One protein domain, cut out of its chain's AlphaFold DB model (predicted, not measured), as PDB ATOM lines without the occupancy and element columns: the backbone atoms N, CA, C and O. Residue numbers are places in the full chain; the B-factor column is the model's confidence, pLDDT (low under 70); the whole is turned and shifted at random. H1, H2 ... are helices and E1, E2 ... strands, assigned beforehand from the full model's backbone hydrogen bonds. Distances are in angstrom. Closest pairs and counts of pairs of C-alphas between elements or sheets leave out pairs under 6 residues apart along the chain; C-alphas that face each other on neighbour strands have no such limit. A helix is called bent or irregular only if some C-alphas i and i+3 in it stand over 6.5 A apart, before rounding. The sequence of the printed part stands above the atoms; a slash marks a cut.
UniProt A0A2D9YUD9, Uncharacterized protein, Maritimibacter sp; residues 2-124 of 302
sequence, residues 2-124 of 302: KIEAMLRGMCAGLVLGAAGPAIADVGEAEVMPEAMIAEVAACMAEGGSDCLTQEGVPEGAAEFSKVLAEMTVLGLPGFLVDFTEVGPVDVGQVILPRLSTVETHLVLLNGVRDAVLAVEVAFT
ATOM      1  N   LYS A   2     181.521 137.376 226.489       30.53
ATOM      2  CA  LYS A   2     180.856 138.654 226.883       30.53
ATOM      3  C   LYS A   2     181.769 139.641 227.634       30.53
ATOM      4  O   LYS A   2     181.651 140.838 227.412       30.53
ATOM      5  N   ILE A   3     182.708 139.142 228.443       35.44
ATOM      6  CA  ILE A   3     183.674 139.965 229.200       35.44
ATOM      7  C   ILE A   3     184.710 140.616 228.263       35.44
ATOM      8  O   ILE A   3     184.938 141.819 228.328       35.44
ATOM      9  N   GLU A   4     185.238 139.863 227.289       34.69
ATOM     10  CA  GLU A   4     186.182 140.381 226.279       34.69
ATOM     11  C   GLU A   4     185.597 141.516 225.425       34.69
ATOM     12  O   GLU A   4     186.315 142.431 225.028       34.69
ATOM     13  N   ALA A   5     184.294 141.474 225.130       34.31
ATOM     14  CA  ALA A   5     183.627 142.519 224.354       34.31
ATOM     15  C   ALA A   5     183.413 143.809 225.165       34.31
ATOM     16  O   ALA A   5     183.407 144.891 224.582       34.31
ATOM     17  N   MET A   6     183.267 143.699 226.489       33.94
ATOM     18  CA  MET A   6     183.072 144.840 227.388       33.94
ATOM     19  C   MET A   6     184.409 145.534 227.711       33.94
ATOM     20  O   MET A   6     184.487 146.758 227.673       33.94
ATOM     21  N   LEU A   7     185.491 144.764 227.889       37.91
ATOM     22  CA  LEU A   7     186.842 145.276 228.180       37.91
ATOM     23  C   LEU A   7     187.550 145.905 226.965       37.91
ATOM     24  O   LEU A   7     188.367 146.815 227.122       37.91
ATOM     25  N   ARG A   8     187.210 145.498 225.731       38.00
ATOM     26  CA  ARG A   8     187.765 146.089 224.491       38.00
ATOM     27  C   ARG A   8     187.464 147.586 224.323       38.00
ATOM     28  O   ARG A   8     188.170 148.253 223.572       38.00
ATOM     29  N   GLY A   9     186.454 148.122 225.011       30.75
ATOM     30  CA  GLY A   9     186.105 149.547 224.977       30.75
ATOM     31  C   GLY A   9     186.928 150.445 225.910       30.75
ATOM     32  O   GLY A   9     186.816 151.663 225.809       30.75
ATOM     33  N   MET A  10     187.747 149.878 226.805       42.09
ATOM     34  CA  MET A  10     188.357 150.607 227.932       42.09
ATOM     35  C   MET A  10     189.865 150.868 227.790       42.09
ATOM     36  O   MET A  10     190.483 151.439 228.680       42.09
ATOM     37  N   CYS A  11     190.468 150.512 226.652       34.59
ATOM     38  CA  CYS A  11     191.914 150.611 226.401       34.59
ATOM     39  C   CYS A  11     192.447 152.038 226.127       34.59
ATOM     40  O   CYS A  11     193.397 152.209 225.366       34.59
ATOM     41  N   ALA A  12     191.884 153.080 226.740       31.61
ATOM     42  CA  ALA A  12     192.387 154.448 226.600       31.61
ATOM     43  C   ALA A  12     192.629 155.092 227.969       31.61
ATOM     44  O   ALA A  12     191.847 155.914 228.434       31.61
ATOM     45  N   GLY A  13     193.763 154.730 228.573       33.50
ATOM     46  CA  GLY A  13     194.263 155.327 229.805       33.50
ATOM     47  C   GLY A  13     193.596 154.765 231.054       33.50
ATOM     48  O   GLY A  13     192.399 154.502 231.076       33.50
ATOM     49  N   LEU A  14     194.389 154.611 232.112       34.44
ATOM     50  CA  LEU A  14     193.885 154.535 233.475       34.44
ATOM     51  C   LEU A  14     193.084 155.829 233.715       34.44
ATOM     52  O   LEU A  14     193.651 156.871 234.045       34.44
ATOM     53  N   VAL A  15     191.786 155.816 233.413       32.78
ATOM     54  CA  VAL A  15     190.898 156.915 233.769       32.78
ATOM     55  C   VAL A  15     190.803 156.837 235.282       32.78
ATOM     56  O   VAL A  15     190.176 155.921 235.804       32.78
ATOM     57  N   LEU A  16     191.449 157.774 235.985       37.41
ATOM     58  CA  LEU A  16     191.053 158.104 237.351       37.41
ATOM     59  C   LEU A  16     189.581 158.542 237.275       37.41
ATOM     60  O   LEU A  16     189.283 159.697 236.963       37.41
ATOM     61  N   GLY A  17     188.679 157.576 237.438       31.78
ATOM     62  CA  GLY A  17     187.241 157.780 237.509       31.78
ATOM     63  C   GLY A  17     186.893 158.632 238.723       31.78
ATOM     64  O   GLY A  17     187.631 158.687 239.703       31.78
ATOM     65  N   ALA A  18     185.794 159.375 238.620       32.59
ATOM     66  CA  ALA A  18     185.312 160.238 239.686       32.59
ATOM     67  C   ALA A  18     185.036 159.437 240.970       32.59
ATOM     68  O   ALA A  18     184.453 158.362 240.900       32.59
ATOM     69  N   ALA A  19     185.435 160.016 242.109       38.53
ATOM     70  CA  ALA A  19     185.343 159.452 243.453       38.53
ATOM     71  C   ALA A  19     183.991 158.771 243.734       38.53
ATOM     72  O   ALA A  19     182.981 159.455 243.925       38.53
ATOM     73  N   GLY A  20     184.002 157.439 243.783       38.84
ATOM     74  CA  GLY A  20     182.977 156.661 244.469       38.84
ATOM     75  C   GLY A  20     183.185 156.727 245.988       38.84
ATOM     76  O   GLY A  20     184.221 157.219 246.454       38.84
ATOM     77  N   PRO A  21     182.208 156.289 246.798       42.53
ATOM     78  CA  PRO A  21     182.420 156.136 248.228       42.53
ATOM     79  C   PRO A  21     183.441 155.015 248.447       42.53
ATOM     80  O   PRO A  21     183.138 153.835 248.305       42.53
ATOM     81  N   ALA A  22     184.676 155.379 248.782       48.59
ATOM     82  CA  ALA A  22     185.637 154.408 249.271       48.59
ATOM     83  C   ALA A  22     185.157 153.909 250.642       48.59
ATOM     84  O   ALA A  22     185.079 154.704 251.583       48.59
ATOM     85  N   ILE A  23     184.881 152.610 250.779       54.72
ATOM     86  CA  ILE A  23     185.070 151.952 252.072       54.72
ATOM     87  C   ILE A  23     186.582 151.934 252.276       54.72
ATOM     88  O   ILE A  23     187.300 151.119 251.697       54.72
ATOM     89  N   ALA A  24     187.069 152.930 253.006       60.34
ATOM     90  CA  ALA A  24     188.341 152.801 253.687       60.34
ATOM     91  C   ALA A  24     188.152 151.794 254.830       60.34
ATOM     92  O   ALA A  24     187.076 151.755 255.423       60.34
ATOM     93  N   ASP A  25     189.195 151.024 255.132       74.19
ATOM     94  CA  ASP A  25     189.245 150.103 256.273       74.19
ATOM     95  C   ASP A  25     188.386 148.832 256.123       74.19
ATOM     96  O   ASP A  25     187.740 148.401 257.074       74.19
ATOM     97  N   VAL A  26     188.415 148.196 254.945       83.25
ATOM     98  CA  VAL A  26     187.897 146.821 254.800       83.25
ATOM     99  C   VAL A  26     188.754 145.875 255.646       83.25
ATOM    100  O   VAL A  26     189.981 145.933 255.566       83.25
ATOM    101  N   GLY A  27     188.126 144.999 256.424       85.44
ATOM    102  CA  GLY A  27     188.776 144.009 257.274       85.44
ATOM    103  C   GLY A  27     187.997 142.695 257.378       85.44
ATOM    104  O   GLY A  27     187.175 142.346 256.530       85.44
ATOM    105  N   GLU A  28     188.266 141.932 258.442       87.62
ATOM    106  CA  GLU A  28     187.622 140.628 258.675       87.62
ATOM    107  C   GLU A  28     186.104 140.730 258.909       87.62
ATOM    108  O   GLU A  28     185.373 139.775 258.648       87.62
ATOM    109  N   ALA A  29     185.609 141.877 259.386       85.94
ATOM    110  CA  ALA A  29     184.185 142.082 259.664       85.94
ATOM    111  C   ALA A  29     183.322 142.103 258.387       85.94
ATOM    112  O   ALA A  29     182.117 141.843 258.439       85.94
ATOM    113  N   GLU A  30     183.940 142.390 257.243       89.31
ATOM    114  CA  GLU A  30     183.310 142.444 255.927       89.31
ATOM    115  C   GLU A  30     183.296 141.077 255.223       89.31
ATOM    116  O   GLU A  30     182.666 140.932 254.172       89.31
ATOM    117  N   VAL A  31     183.957 140.060 255.788       90.62
ATOM    118  CA  VAL A  31     184.007 138.709 255.219       90.62
ATOM    119  C   VAL A  31     182.676 137.988 255.441       90.62
ATOM    120  O   VAL A  31     182.172 137.867 256.558       90.62
ATOM    121  N   MET A  32     182.105 137.467 254.355       91.31
ATOM    122  CA  MET A  32     180.900 136.646 254.392       91.31
ATOM    123  C   MET A  32     181.179 135.328 255.132       91.31
ATOM    124  O   MET A  32     182.087 134.594 254.732       91.31
ATOM    125  N   PRO A  33     180.379 134.959 256.150       91.31
ATOM    126  CA  PRO A  33     180.531 133.676 256.823       91.31
ATOM    127  C   PRO A  33     180.379 132.504 255.845       91.31
ATOM    128  O   PRO A  33     179.414 132.455 255.080       91.31
ATOM    129  N   GLU A  34     181.278 131.517 255.918       90.19
ATOM    130  CA  GLU A  34     181.314 130.372 254.990       90.19
ATOM    131  C   GLU A  34     179.959 129.655 254.874       90.19
ATOM    132  O   GLU A  34     179.496 129.340 253.777       90.19
ATOM    133  N   ALA A  35     179.270 129.481 256.007       89.81
ATOM    134  CA  ALA A  35     177.960 128.837 256.080       89.81
ATOM    135  C   ALA A  35     176.863 129.549 255.263       89.81
ATOM    136  O   ALA A  35     175.859 128.924 254.929       89.81
ATOM    137  N   MET A  36     177.045 130.831 254.939       88.81
ATOM    138  CA  MET A  36     176.071 131.650 254.211       88.81
ATOM    139  C   MET A  36     176.417 131.826 252.730       88.81
ATOM    140  O   MET A  36     175.542 132.195 251.949       88.81
ATOM    141  N   ILE A  37     177.656 131.533 252.314       88.50
ATOM    142  CA  ILE A  37     178.153 131.816 250.956       88.50
ATOM    143  C   ILE A  37     177.241 131.220 249.882       88.50
ATOM    144  O   ILE A  37     176.870 131.914 248.937       88.50
ATOM    145  N   ALA A  38     176.865 129.945 250.014       87.50
ATOM    146  CA  ALA A  38     176.077 129.258 248.993       87.50
ATOM    147  C   ALA A  38     174.663 129.845 248.847       87.50
ATOM    148  O   ALA A  38     174.180 130.026 247.728       87.50
ATOM    149  N   GLU A  39     174.012 130.162 249.969       87.19
ATOM    150  CA  GLU A  39     172.664 130.733 249.989       87.19
ATOM    151  C   GLU A  39     172.658 132.164 249.440       87.19
ATOM    152  O   GLU A  39     171.874 132.485 248.541       87.19
ATOM    153  N   VAL A  40     173.584 133.004 249.915       86.88
ATOM    154  CA  VAL A  40     173.715 134.392 249.461       86.88
ATOM    155  C   VAL A  40     174.096 134.440 247.982       86.88
ATOM    156  O   VAL A  40     173.481 135.190 247.225       86.88
ATOM    157  N   ALA A  41     175.033 133.601 247.523       87.00
ATOM    158  CA  ALA A  41     175.400 133.522 246.109       87.00
ATOM    159  C   ALA A  41     174.201 133.177 245.219       87.00
ATOM    160  O   ALA A  41     173.957 133.867 244.226       87.00
ATOM    161  N   ALA A  42     173.440 132.137 245.580       85.62
ATOM    162  CA  ALA A  42     172.261 131.722 244.827       85.62
ATOM    163  C   ALA A  42     171.220 132.849 244.764       85.62
ATOM    164  O   ALA A  42     170.716 133.177 243.689       85.62
ATOM    165  N   CYS A  43     170.960 133.519 245.889       84.31
ATOM    166  CA  CYS A  43     169.995 134.609 245.921       84.31
ATOM    167  C   CYS A  43     170.458 135.840 245.121       84.31
ATOM    168  O   CYS A  43     169.681 136.404 244.352       84.31
ATOM    169  N   MET A  44     171.730 136.238 245.221       83.62
ATOM    170  CA  MET A  44     172.282 137.357 244.442       83.62
ATOM    171  C   MET A  44     172.283 137.083 242.933       83.62
ATOM    172  O   MET A  44     172.120 138.016 242.133       83.62
ATOM    173  N   ALA A  45     172.443 135.817 242.537       81.12
ATOM    174  CA  ALA A  45     172.344 135.394 241.146       81.12
ATOM    175  C   ALA A  45     170.911 135.539 240.598       81.12
ATOM    176  O   ALA A  45     170.743 135.960 239.453       81.12
ATOM    177  N   GLU A  46     169.888 135.251 241.412       77.19
ATOM    178  CA  GLU A  46     168.477 135.242 240.998       77.19
ATOM    179  C   GLU A  46     167.744 136.583 241.192       77.19
ATOM    180  O   GLU A  46     166.933 136.965 240.347       77.19
ATOM    181  N   GLY A  47     168.010 137.301 242.289       64.69
ATOM    182  CA  GLY A  47     167.103 138.332 242.815       64.69
ATOM    183  C   GLY A  47     167.732 139.664 243.236       64.69
ATOM    184  O   GLY A  47     166.996 140.612 243.488       64.69
ATOM    185  N   GLY A  48     169.063 139.794 243.263       68.44
ATOM    186  CA  GLY A  48     169.739 141.039 243.667       68.44
ATOM    187  C   GLY A  48     170.100 141.100 245.159       68.44
ATOM    188  O   GLY A  48     170.305 140.070 245.791       68.44
ATOM    189  N   SER A  49     170.258 142.307 245.709       70.81
ATOM    190  CA  SER A  49     170.894 142.557 247.018       70.81
ATOM    191  C   SER A  49     170.014 142.315 248.251       70.81
ATOM    192  O   SER A  49     170.506 142.456 249.366       70.81
ATOM    193  N   ASP A  50     168.735 141.969 248.091       78.00
ATOM    194  CA  ASP A  50     167.795 141.819 249.217       78.00
ATOM    195  C   ASP A  50     168.215 140.705 250.197       78.00
ATOM    196  O   ASP A  50     167.960 140.801 251.398       78.00
ATOM    197  N   CYS A  51     168.945 139.692 249.717       78.06
ATOM    198  CA  CYS A  51     169.551 138.647 250.553       78.06
ATOM    199  C   CYS A  51     170.530 139.176 251.599       78.06
ATOM    200  O   CYS A  51     170.673 138.572 252.655       78.06
ATOM    201  N   LEU A  52     171.165 140.319 251.348       81.12
ATOM    202  CA  LEU A  52     172.118 140.920 252.279       81.12
ATOM    203  C   LEU A  52     171.434 141.475 253.539       81.12
ATOM    204  O   LEU A  52     172.107 141.936 254.451       81.12
ATOM    205  N   THR A  53     170.097 141.456 253.584       78.31
ATOM    206  CA  THR A  53     169.296 141.839 254.756       78.31
ATOM    207  C   THR A  53     168.772 140.639 255.550       78.31
ATOM    208  O   THR A  53     168.044 140.827 256.525       78.31
ATOM    209  N   GLN A  54     169.116 139.410 255.145       75.75
ATOM    210  CA  GLN A  54     168.753 138.205 255.887       75.75
ATOM    211  C   GLN A  54     169.415 138.177 257.271       75.75
ATOM    212  O   GLN A  54     170.536 138.650 257.466       75.75
ATOM    213  N   GLU A  55     168.709 137.590 258.239       74.69
ATOM    214  CA  GLU A  55     169.221 137.399 259.594       74.69
ATOM    215  C   GLU A  55     170.500 136.545 259.565       74.69
ATOM    216  O   GLU A  55     170.517 135.460 258.988       74.69
ATOM    217  N   GLY A  56     171.573 137.049 260.177       81.38
ATOM    218  CA  GLY A  56     172.874 136.375 260.232       81.38
ATOM    219  C   GLY A  56     173.926 136.920 259.265       81.38
ATOM    220  O   GLY A  56     175.108 136.701 259.519       81.38
ATOM    221  N   VAL A  57     173.541 137.679 258.229       86.38
ATOM    222  CA  VAL A  57     174.518 138.385 257.383       86.38
ATOM    223  C   VAL A  57     175.131 139.537 258.192       86.38
ATOM    224  O   VAL A  57     174.380 140.379 258.696       86.38
ATOM    225  N   PRO A  58     176.468 139.612 258.335       87.38
ATOM    226  CA  PRO A  58     177.112 140.739 259.003       87.38
ATOM    227  C   PRO A  58     176.821 142.062 258.286       87.38
ATOM    228  O   PRO A  58     176.856 142.130 257.056       87.38
ATOM    229  N   GLU A  59     176.584 143.133 259.049       85.62
ATOM    230  CA  GLU A  59     176.323 144.471 258.494       85.62
ATOM    231  C   GLU A  59     177.470 144.943 257.587       85.62
ATOM    232  O   GLU A  59     177.209 145.405 256.476       85.62
ATOM    233  N   GLY A  60     178.724 144.717 258.005       85.06
ATOM    234  CA  GLY A  60     179.916 145.027 257.208       85.06
ATOM    235  C   GLY A  60     179.952 144.270 255.878       85.06
ATOM    236  O   GLY A  60     180.179 144.870 254.832       85.06
ATOM    237  N   ALA A  61     179.624 142.973 255.873       86.75
ATOM    238  CA  ALA A  61     179.563 142.182 254.641       86.75
ATOM    239  C   ALA A  61     178.483 142.704 253.673       86.75
ATOM    240  O   ALA A  61     178.715 142.823 252.468       86.75
ATOM    241  N   ALA A  62     177.311 143.077 254.197       85.31
ATOM    242  CA  ALA A  62     176.230 143.663 253.407       85.31
ATOM    243  C   ALA A  62     176.586 145.051 252.845       85.31
ATOM    244  O   ALA A  62     176.189 145.386 251.724       85.31
ATOM    245  N   GLU A  63     177.306 145.871 253.611       82.81
ATOM    246  CA  GLU A  63     177.802 147.177 253.174       82.81
ATOM    247  C   GLU A  63     178.876 147.029 252.095       82.81
ATOM    248  O   GLU A  63     178.737 147.609 251.014       82.81
ATOM    249  N   PHE A  64     179.870 146.168 252.325       85.75
ATOM    250  CA  PHE A  64     180.909 145.851 251.350       85.75
ATOM    251  C   PHE A  64     180.311 145.402 250.016       85.75
ATOM    252  O   PHE A  64     180.694 145.903 248.960       85.75
ATOM    253  N   SER A  65     179.309 144.521 250.041       84.00
ATOM    254  CA  SER A  65     178.633 144.060 248.828       84.00
ATOM    255  C   SER A  65     177.988 145.166 247.997       84.00
ATOM    256  O   SER A  65     177.971 145.074 246.765       84.00
ATOM    257  N   LYS A  66     177.435 146.200 248.641       78.31
ATOM    258  CA  LYS A  66     176.841 147.349 247.938       78.31
ATOM    259  C   LYS A  66     177.924 148.167 247.254       78.31
ATOM    260  O   LYS A  66     177.774 148.529 246.091       78.31
ATOM    261  N   VAL A  67     179.021 148.406 247.963       77.69
ATOM    262  CA  VAL A  67     180.097 149.265 247.480       77.69
ATOM    263  C   VAL A  67     180.970 148.560 246.438       77.69
ATOM    264  O   VAL A  67     181.406 149.202 245.489       77.69
ATOM    265  N   LEU A  68     181.145 147.236 246.502       79.94
ATOM    266  CA  LEU A  68     181.880 146.474 245.483       79.94
ATOM    267  C   LEU A  68     181.290 146.662 244.072       79.94
ATOM    268  O   LEU A  68     182.027 146.764 243.089       79.94
ATOM    269  N   ALA A  69     179.962 146.756 243.964       75.75
ATOM    270  CA  ALA A  69     179.295 147.030 242.693       75.75
ATOM    271  C   ALA A  69     179.583 148.445 242.163       75.75
ATOM    272  O   ALA A  69     179.500 148.668 240.961       75.75
ATOM    273  N   GLU A  70     179.904 149.396 243.038       73.56
ATOM    274  CA  GLU A  70     180.259 150.770 242.668       73.56
ATOM    275  C   GLU A  70     181.763 150.922 242.396       73.56
ATOM    276  O   GLU A  70     182.153 151.746 241.571       73.56
ATOM    277  N   MET A  71     182.597 150.119 243.065       64.94
ATOM    278  CA  MET A  71     184.058 150.140 242.949       64.94
ATOM    279  C   MET A  71     184.583 149.400 241.720       64.94
ATOM    280  O   MET A  71     185.603 149.794 241.164       64.94
ATOM    281  N   THR A  72     183.919 148.323 241.295       63.88
ATOM    282  CA  THR A  72     184.379 147.544 240.139       63.88
ATOM    283  C   THR A  72     183.887 148.156 238.835       63.88
ATOM    284  O   THR A  72     182.716 148.500 238.676       63.88
ATOM    285  N   VAL A  73     184.760 148.191 237.831       61.66
ATOM    286  CA  VAL A  73     184.420 148.535 236.442       61.66
ATOM    287  C   VAL A  73     183.283 147.664 235.912       61.66
ATOM    288  O   VAL A  73     182.490 148.090 235.069       61.66
ATOM    289  N   LEU A  74     183.214 146.420 236.385       66.38
ATOM    290  CA  LEU A  74     182.194 145.468 235.968       66.38
ATOM    291  C   LEU A  74     180.794 145.856 236.464       66.38
ATOM    292  O   LEU A  74     179.810 145.397 235.883       66.38
ATOM    293  N   GLY A  75     180.683 146.693 237.502       73.31
ATOM    294  CA  GLY A  75     179.396 147.099 238.063       73.31
ATOM    295  C   GLY A  75     178.609 145.926 238.653       73.31
ATOM    296  O   GLY A  75     177.375 145.943 238.668       73.31
ATOM    297  N   LEU A  76     179.305 144.845 239.027       75.75
ATOM    298  CA  LEU A  76     178.679 143.594 239.438       75.75
ATOM    299  C   LEU A  76     178.650 143.495 240.961       75.75
ATOM    300  O   LEU A  76     179.685 143.662 241.602       75.75
ATOM    301  N   PRO A  77     177.487 143.173 241.548       78.38
ATOM    302  CA  PRO A  77     177.412 142.918 242.971       78.38
ATOM    303  C   PRO A  77     178.114 141.597 243.298       78.38
ATOM    304  O   PRO A  77     178.052 140.628 242.534       78.38
ATOM    305  N   GLY A  78     178.744 141.562 244.462       86.56
ATOM    306  CA  GLY A  78     179.431 140.395 245.000       86.56
ATOM    307  C   GLY A  78     179.693 140.563 246.483       86.56
ATOM    308  O   GLY A  78     179.146 141.470 247.102       86.56
ATOM    309  N   PHE A  79     180.507 139.697 247.062       88.50
ATOM    310  CA  PHE A  79     180.837 139.749 248.485       88.50
ATOM    311  C   PHE A  79     182.230 139.190 248.737       88.50
ATOM    312  O   PHE A  79     182.708 138.340 247.983       88.50
ATOM    313  N   LEU A  80     182.865 139.688 249.795       90.94
ATOM    314  CA  LEU A  80     184.159 139.225 250.275       90.94
ATOM    315  C   LEU A  80     183.992 137.852 250.929       90.94
ATOM    316  O   LEU A  80     183.067 137.652 251.710       90.94
ATOM    317  N   VAL A  81     184.865 136.909 250.603       92.25
ATOM    318  CA  VAL A  81     184.877 135.554 251.183       92.25
ATOM    319  C   VAL A  81     186.193 135.210 251.861       92.25
ATOM    320  O   VAL A  81     186.262 134.225 252.585       92.25
ATOM    321  N   ASP A  82     187.218 136.022 251.631       91.50
ATOM    322  CA  ASP A  82     188.521 135.895 252.261       91.50
ATOM    323  C   ASP A  82     189.184 137.271 252.320       91.50
ATOM    324  O   ASP A  82     188.978 138.101 251.424       91.50
ATOM    325  N   PHE A  83     189.967 137.501 253.365       90.94
ATOM    326  CA  PHE A  83     190.677 138.745 253.615       90.94
ATOM    327  C   PHE A  83     192.009 138.450 254.295       90.94
ATOM    328  O   PHE A  83     192.092 137.648 255.222       90.94
ATOM    329  N   THR A  84     193.063 139.130 253.860       89.75
ATOM    330  CA  THR A  84     194.369 139.072 254.509       89.75
ATOM    331  C   THR A  84     194.949 140.476 254.605       89.75
ATOM    332  O   THR A  84     195.216 141.111 253.579       89.75
ATOM    333  N   GLU A  85     195.174 140.940 255.838       88.06
ATOM    334  CA  GLU A  85     195.897 142.185 256.102       88.06
ATOM    335  C   GLU A  85     197.393 141.958 255.880       88.06
ATOM    336  O   GLU A  85     198.016 141.115 256.533       88.06
ATOM    337  N   VAL A  86     197.986 142.700 254.947       87.00
ATOM    338  CA  VAL A  86     199.399 142.521 254.576       87.00
ATOM    339  C   VAL A  86     200.186 143.821 254.554       87.00
ATOM    340  O   VAL A  86     201.419 143.786 254.478       87.00
ATOM    341  N   GLY A  87     199.512 144.966 254.656       86.38
ATOM    342  CA  GLY A  87     200.140 146.275 254.768       86.38
ATOM    343  C   GLY A  87     199.180 147.404 254.388       86.38
ATOM    344  O   GLY A  87     197.993 147.322 254.661       86.38
ATOM    345  N   PRO A  88     199.673 148.498 253.781       86.00
ATOM    346  CA  PRO A  88     198.810 149.578 253.296       86.00
ATOM    347  C   PRO A  88     197.758 149.150 252.263       86.00
ATOM    348  O   PRO A  88     196.704 149.773 252.187       86.00
ATOM    349  N   VAL A  89     198.078 148.147 251.447       88.56
ATOM    350  CA  VAL A  89     197.172 147.446 250.535       88.56
ATOM    351  C   VAL A  89     197.027 146.021 251.034       88.56
ATOM    352  O   VAL A  89     198.032 145.359 251.303       88.56
ATOM    353  N   ASP A  90     195.793 145.556 251.087       88.75
ATOM    354  CA  ASP A  90     195.390 144.251 251.574       88.75
ATOM    355  C   ASP A  90     194.859 143.377 250.443       88.75
ATOM    356  O   ASP A  90     194.564 143.840 249.333       88.75
ATOM    357  N   VAL A  91     194.769 142.080 250.714       90.19
ATOM    358  CA  VAL A  91     194.311 141.089 249.742       90.19
ATOM    359  C   VAL A  91     192.929 140.609 250.139       90.19
ATOM    360  O   VAL A  91     192.712 140.202 251.273       90.19
ATOM    361  N   GLY A  92     192.000 140.628 249.190       89.50
ATOM    362  CA  GLY A  92     190.687 140.023 249.343       89.50
ATOM    363  C   GLY A  92     190.386 139.031 248.232       89.50
ATOM    364  O   GLY A  92     190.892 139.139 247.111       89.50
ATOM    365  N   GLN A  93     189.495 138.093 248.527       90.19
ATOM    366  CA  GLN A  93     188.836 137.282 247.511       90.19
ATOM    367  C   GLN A  93     187.345 137.572 247.525       90.19
ATOM    368  O   GLN A  93     186.710 137.520 248.575       90.19
ATOM    369  N   VAL A  94     186.774 137.856 246.359       89.38
ATOM    370  CA  VAL A  94     185.339 138.111 246.216       89.38
ATOM    371  C   VAL A  94     184.682 137.063 245.342       89.38
ATOM    372  O   VAL A  94     185.256 136.612 244.354       89.38
ATOM    373  N   ILE A  95     183.446 136.710 245.663       88.88
ATOM    374  CA  ILE A  95     182.578 135.992 244.731       88.88
ATOM    375  C   ILE A  95     181.718 137.020 244.006       88.88
ATOM    376  O   ILE A  95     181.122 137.897 244.630       88.88
ATOM    377  N   LEU A  96     181.636 136.887 242.682       85.44
ATOM    378  CA  LEU A  96     180.763 137.673 241.813       85.44
ATOM    379  C   LEU A  96     179.697 136.730 241.226       85.44
ATOM    380  O   LEU A  96     179.898 136.208 240.130       85.44
ATOM    381  N   PRO A  97     178.550 136.492 241.898       84.38
ATOM    382  CA  PRO A  97     177.611 135.414 241.541       84.38
ATOM    383  C   PRO A  97     177.010 135.504 240.132       84.38
ATOM    384  O   PRO A  97     176.440 134.542 239.622       84.38
ATOM    385  N   ARG A  98     177.103 136.676 239.495       80.25
ATOM    386  CA  ARG A  98     176.631 136.910 238.122       80.25
ATOM    387  C   ARG A  98     177.674 136.602 237.049       80.25
ATOM    388  O   ARG A  98     177.326 136.581 235.868       80.25
ATOM    389  N   LEU A  99     178.928 136.373 237.426       76.69
ATOM    390  CA  LEU A  99     179.922 135.800 236.531       76.69
ATOM    391  C   LEU A  99     179.705 134.283 236.502       76.69
ATOM    392  O   LEU A  99     179.517 133.643 237.528       76.69
ATOM    393  N   SER A 100     179.632 133.711 235.298       54.53
ATOM    394  CA  SER A 100     179.114 132.356 235.029       54.53
ATOM    395  C   SER A 100     180.007 131.203 235.511       54.53
ATOM    396  O   SER A 100     179.856 130.072 235.053       54.53
ATOM    397  N   THR A 101     180.956 131.487 236.387       55.97
ATOM    398  CA  THR A 101     181.894 130.548 236.988       55.97
ATOM    399  C   THR A 101     181.965 130.923 238.456       55.97
ATOM    400  O   THR A 101     182.300 132.060 238.777       55.97
ATOM    401  N   VAL A 102     181.601 130.003 239.350       53.25
ATOM    402  CA  VAL A 102     181.796 130.196 240.792       53.25
ATOM    403  C   VAL A 102     183.293 130.037 241.065       53.25
ATOM    404  O   VAL A 102     183.754 128.993 241.510       53.25
ATOM    405  N   GLU A 103     184.051 131.054 240.682       74.50
ATOM    406  CA  GLU A 103     185.459 131.243 240.999       74.50
ATOM    407  C   GLU A 103     185.553 132.460 241.917       74.50
ATOM    408  O   GLU A 103     184.806 133.435 241.775       74.50
ATOM    409  N   THR A 104     186.444 132.387 242.897       85.06
ATOM    410  CA  THR A 104     186.825 133.563 243.663       85.06
ATOM    411  C   THR A 104     187.685 134.467 242.787       85.06
ATOM    412  O   THR A 104     188.518 134.013 242.004       85.06
ATOM    413  N   HIS A 105     187.472 135.772 242.900       85.88
ATOM    414  CA  HIS A 105     188.234 136.778 242.182       85.88
ATOM    415  C   HIS A 105     189.112 137.550 243.153       85.88
ATOM    416  O   HIS A 105     188.648 138.020 244.191       85.88
ATOM    417  N   LEU A 106     190.377 137.714 242.783       86.69
ATOM    418  CA  LEU A 106     191.321 138.511 243.547       86.69
ATOM    419  C   LEU A 106     190.967 139.999 243.451       86.69
ATOM    420  O   LEU A 106     190.886 140.565 242.354       86.69
ATOM    421  N   VAL A 107     190.830 140.637 244.606       86.94
ATOM    422  CA  VAL A 107     190.684 142.084 244.746       86.94
ATOM    423  C   VAL A 107     191.792 142.608 245.657       86.94
ATOM    424  O   VAL A 107     192.124 141.996 246.670       86.94
ATOM    425  N   LEU A 108     192.396 143.728 245.272       87.12
ATOM    426  CA  LEU A 108     193.292 144.479 246.142       87.12
ATOM    427  C   LEU A 108     192.465 145.546 246.850       87.12
ATOM    428  O   LEU A 108     191.784 146.355 246.210       87.12
ATOM    429  N   LEU A 109     192.488 145.484 248.172       85.56
ATOM    430  CA  LEU A 109     191.672 146.284 249.072       85.56
ATOM    431  C   LEU A 109     192.562 147.261 249.823       85.56
ATOM    432  O   LEU A 109     193.755 147.024 249.968       85.56
ATOM    433  N   ASN A 110     191.972 148.340 250.330       78.94
ATOM    434  CA  ASN A 110     192.678 149.366 251.095       78.94
ATOM    435  C   ASN A 110     193.847 150.038 250.319       78.94
ATOM    436  O   ASN A 110     194.240 149.652 249.217       78.94
ATOM    437  N   GLY A 111     194.358 151.154 250.844       65.88
ATOM    438  CA  GLY A 111     195.546 151.841 250.317       65.88
ATOM    439  C   GLY A 111     195.348 152.757 249.100       65.88
ATOM    440  O   GLY A 111     195.950 153.832 249.055       65.88
ATOM    441  N   VAL A 112     194.490 152.406 248.142       56.00
ATOM    442  CA  VAL A 112     194.136 153.271 247.001       56.00
ATOM    443  C   VAL A 112     192.760 153.896 247.250       56.00
ATOM    444  O   VAL A 112     191.913 153.312 247.922       56.00
ATOM    445  N   ARG A 113     192.503 155.092 246.705       51.88
ATOM    446  CA  ARG A 113     191.108 155.501 246.481       51.88
ATOM    447  C   ARG A 113     190.537 154.486 245.491       51.88
ATOM    448  O   ARG A 113     191.095 154.377 244.405       51.88
ATOM    449  N   ASP A 114     189.495 153.774 245.909       57.91
ATOM    450  CA  ASP A 114     188.789 152.718 245.170       57.91
ATOM    451  C   ASP A 114     189.489 151.338 245.220       57.91
ATOM    452  O   ASP A 114     190.681 151.209 244.938       57.91
ATOM    453  N   ALA A 115     188.749 150.295 245.622       59.06
ATOM    454  CA  ALA A 115     189.228 148.913 245.573       59.06
ATOM    455  C   ALA A 115     189.515 148.506 244.125       59.06
ATOM    456  O   ALA A 115     188.783 148.881 243.211       59.06
ATOM    457  N   VAL A 116     190.560 147.707 243.914       66.19
ATOM    458  CA  VAL A 116     191.054 147.400 242.572       66.19
ATOM    459  C   VAL A 116     190.906 145.911 242.285       66.19
ATOM    460  O   VAL A 116     191.609 145.078 242.861       66.19
ATOM    461  N   LEU A 117     190.012 145.551 241.360       69.69
ATOM    462  CA  LEU A 117     189.884 144.167 240.907       69.69
ATOM    463  C   LEU A 117     191.103 143.800 240.048       69.69
ATOM    464  O   LEU A 117     191.439 144.505 239.095       69.69
ATOM    465  N   ALA A 118     191.761 142.675 240.338       70.06
ATOM    466  CA  ALA A 118     193.018 142.305 239.676       70.06
ATOM    467  C   ALA A 118     192.899 142.242 238.137       70.06
ATOM    468  O   ALA A 118     193.817 142.645 237.418       70.06
ATOM    469  N   VAL A 119     191.743 141.792 237.631       64.94
ATOM    470  CA  VAL A 119     191.448 141.708 236.190       64.94
ATOM    471  C   VAL A 119     191.426 143.067 235.496       64.94
ATOM    472  O   VAL A 119     191.785 143.157 234.327       64.94
ATOM    473  N   GLU A 120     191.072 144.136 236.204       69.19
ATOM    474  CA  GLU A 120     191.001 145.483 235.633       69.19
ATOM    475  C   GLU A 120     192.395 146.067 235.391       69.19
ATOM    476  O   GLU A 120     192.594 146.832 234.450       69.19
ATOM    477  N   VAL A 121     193.381 145.669 236.200       65.81
ATOM    478  CA  VAL A 121     194.757 146.186 236.118       65.81
ATOM    479  C   VAL A 121     195.629 145.370 235.174       65.81
ATOM    480  O   VAL A 121     196.520 145.914 234.524       65.81
ATOM    481  N   ALA A 122     195.413 144.055 235.123       64.06
ATOM    482  CA  ALA A 122     196.285 143.146 234.390       64.06
ATOM    483  C   ALA A 122     195.851 142.907 232.935       64.06
ATOM    484  O   ALA A 122     196.646 142.380 232.153       64.06
ATOM    485  N   PHE A 123     194.629 143.292 232.551       68.81
ATOM    486  CA  PHE A 123     194.141 143.069 231.195       68.81
ATOM    487  C   PHE A 123     194.813 144.017 230.197       68.81
ATOM    488  O   PHE A 123     194.533 145.215 230.148       68.81
ATOM    489  N   THR A 124     195.654 143.461 229.326       71.44
ATOM    490  CA  THR A 124     196.083 144.143 228.103       71.44
ATOM    491  C   THR A 124     195.992 143.173 226.931       71.44
ATOM    492  O   THR A 124     196.495 142.058 227.049       71.44
TER     493      THR A 124
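Overview. This is residues 2 to 124 of the 302 residues of an uncharacterized protein of Maritimibacter sp (UniProt A0A2D9YUD9). A small, strongly twisted sheet of three strands has H4 running across it near the edge strand E1, with H2 and H3 on that side, while H5 grazes it near the other edge, E3. H1 sits away from the other named elements, before a long unnamed stretch, residues 8 to 33. The printed part has 123 residues with five named helices and three named strands, in the order H1 H2 H3 H4 E1 E2 E3 H5; the sheet runs E1 E2 E3, antiparallel, a meander in which each strand is the antiparallel neighbour of the one before. The class is mixed, with under half of the residues in named elements; the whole is compact, with a radius of gyration of the C-alphas of 14.2 A and spans of 44 by 34 by 23 A.

Arrangement. H1, residues 2 to 7, touches no helix. H2, residues 34 to 46, is irregular, with C-alphas 35 and 38 7.3 A apart. H3, residues 49 to 53, touches residues 40 to 44 of H2 alone; the closest C-alphas are those of Val 40 and Cys 51, 6.1 A. H4, residues 59 to 71, touches H3 with residues 61 to 66 alone, closest at C-alphas Leu 52 and Ala 62, 5.1 A. E1, residues 79 to 84, and E2, residues 90 to 95, form a hairpin, with N 81 and O 93 2.8 A apart. E2 and E3, residues 104 to 109, form another, with N 92 and O 107 2.9 A apart. H4 lies over E1 and only just not over E2, with 5 and 2 C-alphas falling on them, and stands across E1 at 83 degrees on the local plane. H2 only grazes the sheet, with residues 34 to 44, and so does H5, residues 118 to 122, with residues 118 to 120. Each O i to N i+4 pair is within hydrogen-bond range in H1 and H5, against 7 of 9 in H2 and H4 and 0 of 1 in H3, where 2 of 2 O i to N i+3 pairs are.

Along the chain. H1 begins at C-alpha 2 (180.856, 138.654, 226.883). H2 measures 19.6 A, H4 18.3 A, E1 14.8 A, E2 16.7 A and E3 14.6 A from first to last C-alpha. H5 ends at C-alpha 122 (196.285, 143.146, 234.390).

Size, cuts and confidence. The farthest C-alphas, Ala 12 and Glu 55, are 43.8 A apart. The printed part has no cut, and the link from H1 to H2 is long. The mean pLDDT of the printed part is 71.7; 44 residues are under 70, among them residues 2 to 24.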